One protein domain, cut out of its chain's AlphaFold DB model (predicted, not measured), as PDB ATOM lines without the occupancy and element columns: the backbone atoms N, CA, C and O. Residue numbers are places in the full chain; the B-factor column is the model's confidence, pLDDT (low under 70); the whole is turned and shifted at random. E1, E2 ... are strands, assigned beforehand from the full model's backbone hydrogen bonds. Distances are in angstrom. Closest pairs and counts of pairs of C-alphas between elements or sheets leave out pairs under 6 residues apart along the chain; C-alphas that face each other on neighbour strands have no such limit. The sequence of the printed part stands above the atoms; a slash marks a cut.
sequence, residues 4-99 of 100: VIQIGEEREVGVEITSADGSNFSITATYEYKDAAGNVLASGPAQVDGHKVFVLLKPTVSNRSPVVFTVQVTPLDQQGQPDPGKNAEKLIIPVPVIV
ATOM      1  N   VAL A   4     134.174 235.143 306.862       86.69
ATOM      2  CA  VAL A   4     134.640 236.026 307.945       86.69
ATOM      3  C   VAL A   4     135.339 237.241 307.332       86.69
ATOM      4  O   VAL A   4     136.227 237.063 306.502       86.69
ATOM      5  N   ILE A   5     134.940 238.450 307.730       88.88
ATOM      6  CA  ILE A   5     135.461 239.728 307.216       88.88
ATOM      7  C   ILE A   5     135.813 240.601 308.414       88.88
ATOM      8  O   ILE A   5     134.977 240.774 309.289       88.88
ATOM      9  N   GLN A   6     137.026 241.142 308.488       90.94
ATOM     10  CA  GLN A   6     137.404 242.026 309.597       90.94
ATOM     11  C   GLN A   6     136.762 243.413 309.444       90.94
ATOM     12  O   GLN A   6     136.538 243.887 308.330       90.94
ATOM     13  N   ILE A   7     136.493 244.094 310.559       91.19
ATOM     14  CA  ILE A   7     136.030 245.487 310.524       91.19
ATOM     15  C   ILE A   7     137.088 246.353 309.831       91.19
ATOM     16  O   ILE A   7     138.272 246.285 310.150       91.19
ATOM     17  N   GLY A   8     136.652 247.174 308.878       88.38
ATOM     18  CA  GLY A   8     137.508 248.047 308.081       88.38
ATOM     19  C   GLY A   8     138.276 247.340 306.959       88.38
ATOM     20  O   GLY A   8     138.887 248.032 306.147       88.38
ATOM     21  N   GLU A   9     138.226 246.006 306.873       91.06
ATOM     22  CA  GLU A   9     138.799 245.240 305.763       91.06
ATOM     23  C   GLU A   9     137.861 245.276 304.555       91.06
ATOM     24  O   GLU A   9     136.652 245.102 304.677       91.06
ATOM     25  N   GLU A  10     138.430 245.471 303.370       91.25
ATOM     26  CA  GLU A  10     137.713 245.316 302.110       91.25
ATOM     27  C   GLU A  10     137.772 243.855 301.664       91.25
ATOM     28  O   GLU A  10     138.849 243.313 301.402       91.25
ATOM     29  N   ARG A  11     136.607 243.205 301.575       91.81
ATOM     30  CA  ARG A  11     136.497 241.810 301.144       91.81
ATOM     31  C   ARG A  11     135.429 241.638 300.082       91.81
ATOM     32  O   ARG A  11     134.321 242.156 300.194       91.81
ATOM     33  N   GLU A  12     135.752 240.835 299.077       93.19
ATOM     34  CA  GLU A  12     134.798 240.449 298.049       93.19
ATOM     35  C   GLU A  12     133.745 239.471 298.596       93.19
ATOM     36  O   GLU A  12     134.035 238.372 299.092       93.19
ATOM     37  N   VAL A  13     132.485 239.874 298.473       93.50
ATOM     38  CA  VAL A  13     131.316 239.048 298.758       93.50
ATOM     39  C   VAL A  13     130.519 238.934 297.475       93.50
ATOM     40  O   VAL A  13     130.229 239.937 296.837       93.50
ATOM     41  N   GLY A  14     130.162 237.718 297.086       93.38
ATOM     42  CA  GLY A  14     129.506 237.505 295.808       93.38
ATOM     43  C   GLY A  14     128.956 236.104 295.633       93.38
ATOM     44  O   GLY A  14     129.266 235.193 296.410       93.38
ATOM     45  N   VAL A  15     128.140 235.969 294.598       94.19
ATOM     46  CA  VAL A  15     127.440 234.760 294.178       94.19
ATOM     47  C   VAL A  15     127.610 234.581 292.679       94.19
ATOM     48  O   VAL A  15     127.730 235.551 291.936       94.19
ATOM     49  N   GLU A  16     127.614 233.337 292.236       93.81
ATOM     50  CA  GLU A  16     127.580 233.004 290.818       93.81
ATOM     51  C   GLU A  16     126.186 232.492 290.476       93.81
ATOM     52  O   GLU A  16     125.602 231.711 291.231       93.81
ATOM     53  N   ILE A  17     125.645 232.976 289.362       93.25
ATOM     54  CA  ILE A  17     124.348 232.558 288.846       93.25
ATOM     55  C   ILE A  17     124.588 231.551 287.730       93.25
ATOM     56  O   ILE A  17     125.388 231.774 286.825       93.25
ATOM     57  N   THR A  18     123.884 230.428 287.776       90.62
ATOM     58  CA  THR A  18     123.959 229.403 286.735       90.62
ATOM     59  C   THR A  18     122.549 229.092 286.264       90.62
ATOM     60  O   THR A  18     121.658 228.883 287.086       90.62
ATOM     61  N   SER A  19     122.340 229.059 284.948       85.50
ATOM     62  CA  SER A  19     121.095 228.539 284.377       85.50
ATOM     63  C   SER A  19     121.110 227.014 284.474       85.50
ATOM     64  O   SER A  19     122.084 226.370 284.085       85.50
ATOM     65  N   ALA A  20     120.031 226.436 284.999       85.12
ATOM     66  CA  ALA A  20     119.870 224.985 285.081       85.12
ATOM     67  C   ALA A  20     119.619 224.353 283.700       85.12
ATOM     68  O   ALA A  20     119.956 223.197 283.462       85.12
ATOM     69  N   ASP A  21     119.020 225.125 282.800       83.12
ATOM     70  CA  ASP A  21     118.578 224.747 281.461       83.12
ATOM     71  C   ASP A  21     119.585 225.120 280.355       83.12
ATOM     72  O   ASP A  21     119.381 224.778 279.192       83.12
ATOM     73  N   GLY A  22     120.688 225.790 280.707       81.38
ATOM     74  CA  GLY A  22     121.749 226.182 279.777       81.38
ATOM     75  C   GLY A  22     121.374 227.323 278.828       81.38
ATOM     76  O   GLY A  22     122.109 227.583 277.875       81.38
ATOM     77  N   SER A  23     120.248 228.007 279.064       86.00
ATOM     78  CA  SER A  23     119.865 229.184 278.284       86.00
ATOM     79  C   SER A  23     120.872 230.317 278.459       86.00
ATOM     80  O   SER A  23     121.487 230.468 279.513       86.00
ATOM     81  N   ASN A  24     120.991 231.160 277.433       90.62
ATOM     82  CA  ASN A  24     121.719 232.415 277.543       90.62
ATOM     83  C   ASN A  24     120.895 233.426 278.357       90.62
ATOM     84  O   ASN A  24     119.674 233.504 278.200       90.62
ATOM     85  N   PHE A  25     121.546 234.199 279.220       93.62
ATOM     86  CA  PHE A  25     120.892 235.226 280.027       93.62
ATOM     87  C   PHE A  25     121.862 236.362 280.355       93.62
ATOM     88  O   PHE A  25     123.074 236.183 280.391       93.62
ATOM     89  N   SER A  26     121.314 237.545 280.617       93.44
ATOM     90  CA  SER A  26     122.043 238.661 281.222       93.44
ATOM     91  C   SER A  26     121.576 238.854 282.657       93.44
ATOM     92  O   SER A  26     120.443 238.507 282.997       93.44
ATOM     93  N   ILE A  27     122.441 239.410 283.504       95.12
ATOM     94  CA  ILE A  27     122.095 239.711 284.890       95.12
ATOM     95  C   ILE A  27     122.381 241.166 285.231       95.12
ATOM     96  O   ILE A  27     123.378 241.747 284.809       95.12
ATOM     97  N   THR A  28     121.511 241.743 286.048       95.00
ATOM     98  CA  THR A  28     121.783 242.974 286.791       95.00
ATOM     99  C   THR A  28     121.534 242.704 288.263       95.00
ATOM    100  O   THR A  28     120.715 241.855 288.615       95.00
ATOM    101  N   ALA A  29     122.267 243.368 289.150       96.69
ATOM    102  CA  ALA A  29     122.144 243.082 290.568       96.69
ATOM    103  C   ALA A  29     122.368 244.310 291.442       96.69
ATOM    104  O   ALA A  29     123.183 245.184 291.148       96.69
ATOM    105  N   THR A  30     121.660 244.333 292.562       97.06
ATOM    106  CA  THR A  30     121.901 245.242 293.678       97.06
ATOM    107  C   THR A  30     122.185 244.432 294.931       97.06
ATOM    108  O   THR A  30     121.853 243.247 295.014       97.06
ATOM    109  N   TYR A  31     122.822 245.057 295.911       96.69
ATOM    110  CA  TYR A  31     123.061 244.445 297.206       96.69
ATOM    111  C   TYR A  31     122.570 245.353 298.326       96.69
ATOM    112  O   TYR A  31     122.531 246.581 298.205       96.69
ATOM    113  N   GLU A  32     122.234 244.720 299.438       96.31
ATOM    114  CA  GLU A  32     121.877 245.382 300.674       96.31
ATOM    115  C   GLU A  32     122.500 244.620 301.842       96.31
ATOM    116  O   GLU A  32     122.414 243.396 301.942       96.31
ATOM    117  N   TYR A  33     123.158 245.350 302.727       95.12
ATOM    118  CA  TYR A  33     123.776 244.832 303.929       95.12
ATOM    119  C   TYR A  33     123.163 245.549 305.121       95.12
ATOM    120  O   TYR A  33     123.381 246.745 305.319       95.12
ATOM    121  N   LYS A  34     122.359 244.814 305.887       94.88
ATOM    122  CA  LYS A  34     121.643 245.321 307.058       94.88
ATOM    123  C   LYS A  34     122.252 244.791 308.345       94.88
ATOM    124  O   LYS A  34     122.874 243.733 308.336       94.88
ATOM    125  N   ASP A  35     122.071 245.507 309.445       92.81
ATOM    126  CA  ASP A  35     122.293 244.957 310.780       92.81
ATOM    127  C   ASP A  35     121.103 244.093 311.244       92.81
ATOM    128  O   ASP A  35     120.076 243.987 310.568       92.81
ATOM    129  N   ALA A  36     121.236 243.471 312.418       89.31
ATOM    130  CA  ALA A  36     120.191 242.623 312.993       89.31
ATOM    131  C   ALA A  36     118.924 243.395 313.417       89.31
ATOM    132  O   ALA A  36     117.872 242.785 313.596       89.31
ATOM    133  N   ALA A  37     119.012 244.718 313.581       91.94
ATOM    134  CA  ALA A  37     117.877 245.595 313.857       91.94
ATOM    135  C   ALA A  37     117.179 246.075 312.566       91.94
ATOM    136  O   ALA A  37     116.125 246.704 312.638       91.94
ATOM    137  N   GLY A  38     117.733 245.754 311.391       91.25
ATOM    138  CA  GLY A  38     117.199 246.113 310.080       91.25
ATOM    139  C   GLY A  38     117.739 247.425 309.506       91.25
ATOM    140  O   GLY A  38     117.278 247.836 308.438       91.25
ATOM    141  N   ASN A  39     118.713 248.072 310.154       93.50
ATOM    142  CA  ASN A  39     119.317 249.293 309.622       93.50
ATOM    143  C   ASN A  39     120.252 248.956 308.460       93.50
ATOM    144  O   ASN A  39     121.054 248.028 308.552       93.50
ATOM    145  N   VAL A  40     120.182 249.728 307.375       93.94
ATOM    146  CA  VAL A  40     121.074 249.558 306.222       93.94
ATOM    147  C   VAL A  40     122.458 250.096 306.578       93.94
ATOM    148  O   VAL A  40     122.632 251.295 306.779       93.94
ATOM    149  N   LEU A  41     123.442 249.201 306.640       92.50
ATOM    150  CA  LEU A  41     124.852 249.528 306.846       92.50
ATOM    151  C   LEU A  41     125.546 249.876 305.525       92.50
ATOM    152  O   LEU A  41     126.405 250.752 305.487       92.50
ATOM    153  N   ALA A  42     125.183 249.179 304.444       93.12
ATOM    154  CA  ALA A  42     125.652 249.453 303.091       93.12
ATOM    155  C   ALA A  42     124.629 248.957 302.063       93.12
ATOM    156  O   ALA A  42     123.961 247.949 302.276       93.12
ATOM    157  N   SER A  43     124.518 249.641 300.930       95.31
ATOM    158  CA  SER A  43     123.667 249.219 299.815       95.31
ATOM    159  C   SER A  43     124.128 249.867 298.522       95.31
ATOM    160  O   SER A  43     124.682 250.967 298.549       95.31
ATOM    161  N   GLY A  44     123.845 249.238 297.387       95.25
ATOM    162  CA  GLY A  44     124.151 249.830 296.090       95.25
ATOM    163  C   GLY A  44     124.059 248.843 294.931       95.25
ATOM    164  O   GLY A  44     123.600 247.712 295.112       95.25
ATOM    165  N   PRO A  45     124.490 249.257 293.727       95.75
ATOM    166  CA  PRO A  45     124.659 248.332 292.615       95.75
ATOM    167  C   PRO A  45     125.761 247.318 292.944       95.75
ATOM    168  O   PRO A  45     126.802 247.674 293.500       95.75
ATOM    169  N   ALA A  46     125.527 246.055 292.602       95.94
ATOM    170  CA  ALA A  46     126.560 245.032 292.635       95.94
ATOM    171  C   ALA A  46     127.307 245.018 291.294       95.94
ATOM    172  O   ALA A  46     126.745 245.351 290.249       95.94
ATOM    173  N   GLN A  47     128.584 244.650 291.329       95.75
ATOM    174  CA  GLN A  47     129.368 244.426 290.121       95.75
ATOM    175  C   GLN A  47     128.938 243.104 289.483       95.75
ATOM    176  O   GLN A  47     128.693 242.122 290.187       95.75
ATOM    177  N   VAL A  48     128.838 243.102 288.156       95.12
ATOM    178  CA  VAL A  48     128.490 241.929 287.355       95.12
ATOM    179  C   VAL A  48     129.627 241.669 286.379       95.12
ATOM    180  O   VAL A  48     129.923 242.524 285.548       95.12
ATOM    181  N   ASP A  49     130.235 240.490 286.472       94.31
ATOM    182  CA  ASP A  49     131.232 239.996 285.521       94.31
ATOM    183  C   ASP A  49     130.744 238.666 284.932       94.31
ATOM    184  O   ASP A  49     130.775 237.616 285.582       94.31
ATOM    185  N   GLY A  50     130.175 238.725 283.726       89.62
ATOM    186  CA  GLY A  50     129.456 237.600 283.125       89.62
ATOM    187  C   GLY A  50     128.256 237.180 283.980       89.62
ATOM    188  O   GLY A  50     127.255 237.892 284.037       89.62
ATOM    189  N   HIS A  51     128.361 236.030 284.655       91.62
ATOM    190  CA  HIS A  51     127.328 235.515 285.565       91.62
ATOM    191  C   HIS A  51     127.692 235.620 287.056       91.62
ATOM    192  O   HIS A  51     126.965 235.120 287.918       91.62
ATOM    193  N   LYS A  52     128.821 236.260 287.377       94.19
ATOM    194  CA  LYS A  52     129.255 236.494 288.755       94.19
ATOM    195  C   LYS A  52     128.761 237.849 289.225       94.19
ATOM    196  O   LYS A  52     129.013 238.862 288.581       94.19
ATOM    197  N   VAL A  53     128.097 237.856 290.371       95.75
ATOM    198  CA  VAL A  53     127.650 239.058 291.071       95.75
ATOM    199  C   VAL A  53     128.498 239.223 292.314       95.75
ATOM    200  O   VAL A  53     128.536 238.322 293.149       95.75
ATOM    201  N   PHE A  54     129.146 240.367 292.482       95.12
ATOM    202  CA  PHE A  54     129.968 240.611 293.660       95.12
ATOM    203  C   PHE A  54     129.975 242.076 294.088       95.12
ATOM    204  O   PHE A  54     129.597 242.987 293.354       95.12
ATOM    205  N   VAL A  55     130.395 242.298 295.325       95.06
ATOM    206  CA  VAL A  55     130.631 243.611 295.909       95.06
ATOM    207  C   VAL A  55     131.892 243.558 296.757       95.06
ATOM    208  O   VAL A  55     132.160 242.560 297.430       95.06
ATOM    209  N   LEU A  56     132.648 244.652 296.751       93.50
ATOM    210  CA  LEU A  56     133.713 244.873 297.715       93.50
ATOM    211  C   LEU A  56     133.097 245.443 298.998       93.50
ATOM    212  O   LEU A  56     132.816 246.637 299.095       93.50
ATOM    213  N   LEU A  57     132.808 244.569 299.961       93.00
ATOM    214  CA  LEU A  57     132.217 244.970 301.230       93.00
ATOM    215  C   LEU A  57     133.312 245.477 302.171       93.00
ATOM    216  O   LEU A  57     134.296 244.778 302.405       93.00
ATOM    217  N   LYS A  58     133.095 246.656 302.757       93.69
ATOM    218  CA  LYS A  58     133.931 247.226 303.819       93.69
ATOM    219  C   LYS A  58     133.084 247.470 305.068       93.69
ATOM    220  O   LYS A  58     132.528 248.559 305.222       93.69
ATOM    221  N   PRO A  59     132.901 246.466 305.937       91.00
ATOM    222  CA  PRO A  59     132.068 246.632 307.113       91.00
ATOM    223  C   PRO A  59     132.746 247.571 308.114       91.00
ATOM    224  O   PRO A  59     133.920 247.415 308.432       91.00
ATOM    225  N   THR A  60     132.004 248.543 308.632       90.88
ATOM    226  CA  THR A  60     132.485 249.495 309.650       90.88
ATOM    227  C   THR A  60     132.071 249.109 311.068       90.88
ATOM    228  O   THR A  60     132.546 249.704 312.030       90.88
ATOM    229  N   VAL A  61     131.201 248.104 311.199       91.88
ATOM    230  CA  VAL A  61     130.649 247.615 312.465       91.88
ATOM    231  C   VAL A  61     130.598 246.086 312.471       91.88
ATOM    232  O   VAL A  61     130.403 245.470 311.417       91.88
ATOM    233  N   SER A  62     130.734 245.480 313.652       91.69
ATOM    234  CA  SER A  62     130.497 244.045 313.848       91.69
ATOM    235  C   SER A  62     129.049 243.705 313.508       91.69
ATOM    236  O   SER A  62     128.114 244.357 313.973       91.69
ATOM    237  N   ASN A  63     128.850 242.676 312.695       91.00
ATOM    238  CA  ASN A  63     127.534 242.241 312.251       91.00
ATOM    239  C   ASN A  63     127.612 240.809 311.707       91.00
ATOM    240  O   ASN A  63     128.602 240.395 311.106       91.00
ATOM    241  N   ARG A  64     126.552 240.036 311.936       91.69
ATOM    242  CA  ARG A  64     126.427 238.642 311.473       91.69
ATOM    243  C   ARG A  64     125.261 238.437 310.512       91.69
ATOM    244  O   ARG A  64     124.934 237.303 310.169       91.69
ATOM    245  N   SER A  65     124.607 239.524 310.122       92.88
ATOM    246  CA  SER A  65     123.528 239.481 309.148       92.88
ATOM    247  C   SER A  65     124.103 239.228 307.754       92.88
ATOM    248  O   SER A  65     125.214 239.668 307.460       92.88
ATOM    249  N   PRO A  66     123.386 238.512 306.881       94.12
ATOM    250  CA  PRO A  66     123.855 238.252 305.529       94.12
ATOM    251  C   PRO A  66     123.857 239.524 304.670       94.12
ATOM    252  O   PRO A  66     123.055 240.436 304.879       94.12
ATOM    253  N   VAL A  67     124.710 239.545 303.645       94.81
ATOM    254  CA  VAL A  67     124.552 240.473 302.516       94.81
ATOM    255  C   VAL A  67     123.480 239.901 301.603       94.81
ATOM    256  O   VAL A  67     123.600 238.763 301.154       94.81
ATOM    257  N   VAL A  68     122.428 240.658 301.327       96.62
ATOM    258  CA  VAL A  68     121.330 240.225 300.465       96.62
ATOM    259  C   VAL A  68     121.543 240.795 299.073       96.62
ATOM    260  O   VAL A  68     121.502 242.009 298.882       96.62
ATOM    261  N   PHE A  69     121.747 239.922 298.091       96.69
ATOM    262  CA  PHE A  69     121.775 240.302 296.683       96.69
ATOM    263  C   PHE A  69     120.379 240.182 296.092       96.69
ATOM    264  O   PHE A  69     119.711 239.165 296.257       96.69
ATOM    265  N   THR A  70     119.949 241.211 295.376       96.62
ATOM    266  CA  THR A  70     118.768 241.168 294.520       96.62
ATOM    267  C   THR A  70     119.247 241.130 293.081       96.62
ATOM    268  O   THR A  70     119.755 242.126 292.577       96.62
ATOM    269  N   VAL A  71     119.107 239.979 292.433       96.31
ATOM    270  CA  VAL A  71     119.560 239.743 291.063       96.31
ATOM    271  C   VAL A  71     118.348 239.682 290.147       96.31
ATOM    272  O   VAL A  71     117.401 238.948 290.416       96.31
ATOM    273  N   GLN A  72     118.375 240.446 289.065       95.31
ATOM    274  CA  GLN A  72     117.430 240.341 287.970       95.31
ATOM    275  C   GLN A  72     118.101 239.593 286.820       95.31
ATOM    276  O   GLN A  72     119.131 240.026 286.307       95.31
ATOM    277  N   VAL A  73     117.510 238.468 286.439       94.81
ATOM    278  CA  VAL A  73     117.943 237.616 285.335       94.81
ATOM    279  C   VAL A  73     117.034 237.895 284.149       94.81
ATOM    280  O   VAL A  73     115.817 237.757 284.252       94.81
ATOM    281  N   THR A  74     117.615 238.282 283.021       94.12
ATOM    282  CA  THR A  74     116.886 238.506 281.772       94.12
ATOM    283  C   THR A  74     117.332 237.452 280.762       94.12
ATOM    284  O   THR A  74     118.475 237.522 280.296       94.12
ATOM    285  N   PRO A  75     116.473 236.477 280.419       93.94
ATOM    286  CA  PRO A  75     116.765 235.498 279.380       93.94
ATOM    287  C   PRO A  75     117.059 236.187 278.050       93.94
ATOM    288  O   PRO A  75     116.402 237.170 277.702       93.94
ATOM    289  N   LEU A  76     118.040 235.670 277.318       93.75
ATOM    290  CA  LEU A  76     118.448 236.203 276.026       93.75
ATOM    291  C   LEU A  76     118.139 235.213 274.900       93.75
ATOM    292  O   LEU A  76     118.277 233.999 275.068       93.75
ATOM    293  N   ASP A  77     117.762 235.746 273.743       92.56
ATOM    294  CA  ASP A  77     117.607 234.994 272.507       92.56
ATOM    295  C   ASP A  77     118.978 234.692 271.863       92.56
ATOM    296  O   ASP A  77     120.046 235.059 272.369       92.56
ATOM    297  N   GLN A  78     118.964 234.018 270.711       89.25
ATOM    298  CA  GLN A  78     120.185 233.655 269.979       89.25
ATOM    299  C   GLN A  78     120.996 234.872 269.499       89.25
ATOM    300  O   GLN A  78     122.185 234.734 269.216       89.25
ATOM    301  N   GLN A  79     120.377 236.053 269.418       91.38
ATOM    302  CA  GLN A  79     121.028 237.309 269.040       91.38
ATOM    303  C   GLN A  79     121.516 238.119 270.252       91.38
ATOM    304  O   GLN A  79     122.072 239.205 270.079       91.38
ATOM    305  N   GLY A  80     121.327 237.616 271.477       88.25
ATOM    306  CA  GLY A  80     121.726 238.305 272.705       88.25
ATOM    307  C   GLY A  80     120.797 239.454 273.111       88.25
ATOM    308  O   GLY A  80     121.204 240.317 273.885       88.25
ATOM    309  N   GLN A  81     119.573 239.497 272.586       91.56
ATOM    310  CA  GLN A  81     118.508 240.417 272.986       91.56
ATOM    311  C   GLN A  81     117.578 239.742 274.007       91.56
ATOM    312  O   GLN A  81     117.535 238.517 274.062       91.56
ATOM    313  N   PRO A  82     116.815 240.496 274.819       91.81
ATOM    314  CA  PRO A  82     115.821 239.907 275.714       91.81
ATOM    315  C   PRO A  82     114.834 239.010 274.955       91.81
ATOM    316  O   PRO A  82     114.204 239.461 273.999       91.81
ATOM    317  N   ASP A  83     114.701 237.754 275.384       91.56
ATOM    318  CA  ASP A  83     113.808 236.776 274.757       91.56
ATOM    319  C   ASP A  83     112.344 237.091 275.130       91.56
ATOM    320  O   ASP A  83     111.971 236.940 276.294       91.56
ATOM    321  N   PRO A  84     111.480 237.509 274.183       87.69
ATOM    322  CA  PRO A  84     110.085 237.843 274.480       87.69
ATOM    323  C   PRO A  84     109.228 236.618 274.837       87.69
ATOM    324  O   PRO A  84     108.114 236.776 275.335       87.69
ATOM    325  N   GLY A  85     109.713 235.402 274.570       87.31
ATOM    326  CA  GLY A  85     109.066 234.144 274.936       87.31
ATOM    327  C   GLY A  85     109.396 233.670 276.353       87.31
ATOM    328  O   GLY A  85     108.816 232.682 276.807       87.31
ATOM    329  N   LYS A  86     110.303 234.352 277.063       88.12
ATOM    330  CA  LYS A  86     110.699 234.018 278.434       88.12
ATOM    331  C   LYS A  86     110.543 235.227 279.351       88.12
ATOM    332  O   LYS A  86     110.740 236.371 278.960       88.12
ATOM    333  N   ASN A  87     110.190 234.968 280.602       89.75
ATOM    334  CA  ASN A  87     110.035 236.030 281.591       89.75
ATOM    335  C   ASN A  87     111.376 236.337 282.256       89.75
ATOM    336  O   ASN A  87     112.161 235.428 282.516       89.75
ATOM    337  N   ALA A  88     111.609 237.610 282.575       91.12
ATOM    338  CA  ALA A  88     112.685 237.976 283.484       91.12
ATOM    339  C   ALA A  88     112.381 237.458 284.897       91.12
ATOM    340  O   ALA A  88     111.234 237.479 285.351       91.12
ATOM    341  N   GLU A  89     113.419 237.029 285.602       92.50
ATOM    342  CA  GLU A  89     113.318 236.452 286.936       92.50
ATOM    343  C   GLU A  89     114.031 237.334 287.956       92.50
ATOM    344  O   GLU A  89     115.061 237.944 287.675       92.50
ATOM    345  N   LYS A  90     113.485 237.395 289.170       94.94
ATOM    346  CA  LYS A  90     114.100 238.105 290.292       94.94
ATOM    347  C   LYS A  90     114.506 237.099 291.360       94.94
ATOM    348  O   LYS A  90     113.653 236.442 291.949       94.94
ATOM    349  N   LEU A  91     115.799 237.034 291.648       94.69
ATOM    350  CA  LEU A  91     116.387 236.182 292.673       94.69
ATOM    351  C   LEU A  91     116.821 237.037 293.862       94.69
ATOM    352  O   LEU A  91     117.457 238.077 293.698       94.69
ATOM    353  N   ILE A  92     116.489 236.592 295.072       96.25
ATOM    354  CA  ILE A  92     116.949 237.209 296.319       96.25
ATOM    355  C   ILE A  92     117.867 236.204 297.001       96.25
ATOM    356  O   ILE A  92     117.419 235.137 297.418       96.25
ATOM    357  N   ILE A  93     119.153 236.531 297.083       96.06
ATOM    358  CA  ILE A  93     120.200 235.597 297.494       96.06
ATOM    359  C   ILE A  93     120.914 236.152 298.731       96.06
ATOM    360  O   ILE A  93     121.716 237.082 298.614       96.06
ATOM    361  N   PRO A  94     120.639 235.611 299.930       94.69
ATOM    362  CA  PRO A  94     121.371 235.970 301.135       94.69
ATOM    363  C   PRO A  94     122.723 235.248 301.181       94.69
ATOM    364  O   PRO A  94     122.792 234.019 301.149       94.69
ATOM    365  N   VAL A  95     123.808 236.007 301.317       93.62
ATOM    366  CA  VAL A  95     125.173 235.499 301.482       93.62
ATOM    367  C   VAL A  95     125.607 235.675 302.936       93.62
ATOM    368  O   VAL A  95     125.791 236.811 303.382       93.62
ATOM    369  N   PRO A  96     125.796 234.579 303.695       92.38
ATOM    370  CA  PRO A  96     126.220 234.660 305.087       92.38
ATOM    371  C   PRO A  96     127.621 235.264 305.218       92.38
ATOM    372  O   PRO A  96     128.604 234.719 304.703       92.38
ATOM    373  N   VAL A  97     127.710 236.354 305.976       90.50
ATOM    374  CA  VAL A  97     128.961 237.017 306.353       90.50
ATOM    375  C   VAL A  97     129.047 237.135 307.870       90.50
ATOM    376  O   VAL A  97     128.036 237.232 308.562       90.50
ATOM    377  N   ILE A  98     130.265 237.068 308.394       91.25
ATOM    378  CA  ILE A  98     130.553 237.206 309.818       91.25
ATOM    379  C   ILE A  98     131.596 238.304 309.957       91.25
ATOM    380  O   ILE A  98     132.748 238.114 309.577       91.25
ATOM    381  N   VAL A  99     131.190 239.432 310.524       90.44
ATOM    382  CA  VAL A  99     132.094 240.506 310.927       90.44
ATOM    383  C   VAL A  99     132.240 240.434 312.444       90.44
ATOM    384  O   VAL A  99     131.239 240.661 313.138       90.44
TER     385      VAL A  99
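AT A GLANCE: This is residues 4 to 99 of the 100 residues of an uncharacterized protein of Carboxydocella sporoproducens DSM 16521 (UniProt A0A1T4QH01). The model is a long, narrow sandwich: a twisted sheet of four strands, in the order E3, E2, E6, E7, is face to face with a smaller sheet of three, in the order E1, E5, E4. The link of residues 76 to 88 extends one end of it, and the link between E5 and E6 turns at the other. The printed part has 96 residues, with seven named strands, E1 to E7 along the chain, and no named helix; both sheets are antiparallel, and the class is all strand, though 47 of the 96 residues are in named elements. It is a rod of 46 by 22 by 20 A, only just loose and close to compact, with a radius of gyration of the C-alphas of 15.1 A.

HOW THE PARTS SIT: E1, residues 11 to 16, is an edge strand and the antiparallel neighbour of E5, residues 52 to 57, at 161 degrees; N 13 and O 55 are within hydrogen-bond range at 2.9 A. E2, residues 25 to 34, forms a hairpin with E3, residues 40 to 45, where N 33 and O 42 are 2.8 A apart. E3 runs on into E4, residues 47 to 49, at 42 degrees, across a break of 1 residue. E4 and E5 form a hairpin, with N 47 and O 54 2.8 A apart. E6, residues 67 to 75, is antiparallel to E2 at 164 degrees, with N 28 and O 72 2.9 A apart. E6 and E7, residues 89 to 95, form a hairpin, with N 71 and O 91 2.8 A apart. In the sandwich, two sheets face to face, the facing parts are 8.9 A centre to centre and the strands of the one stand at 32 degrees to those of the other. Between the sheets, the closest C-alphas of E2 and E5 are those of Ala 29 and Val 53, at 6.8 A, and those of E1 and E7 are Gly 14 and Val 95, at 7.4 A. E3 and E7 are apart.

IN THESE COORDINATES: E1, 16.2 A long, begins at C-alpha 11, (136.497, 241.810, 301.144). E2, residues 25 to 34, is the longest strand at 28.9 A, and E6, residues 67 to 75, measures 24.9 A. E3, residues 40 to 45, E4, residues 47 to 49, and E5, residues 52 to 57, are shorter. E7, 18.8 A long, ends at C-alpha 95, (125.173, 235.499, 301.482).

THE WHOLE: The C-alphas of Ser 62 and Gln 79 are the two farthest apart, at 46.3 A. The link from E6 to E7 is long, with 13 residues. The printed part has no cut, its mean pLDDT is 92.5, and no printed residue is under 70.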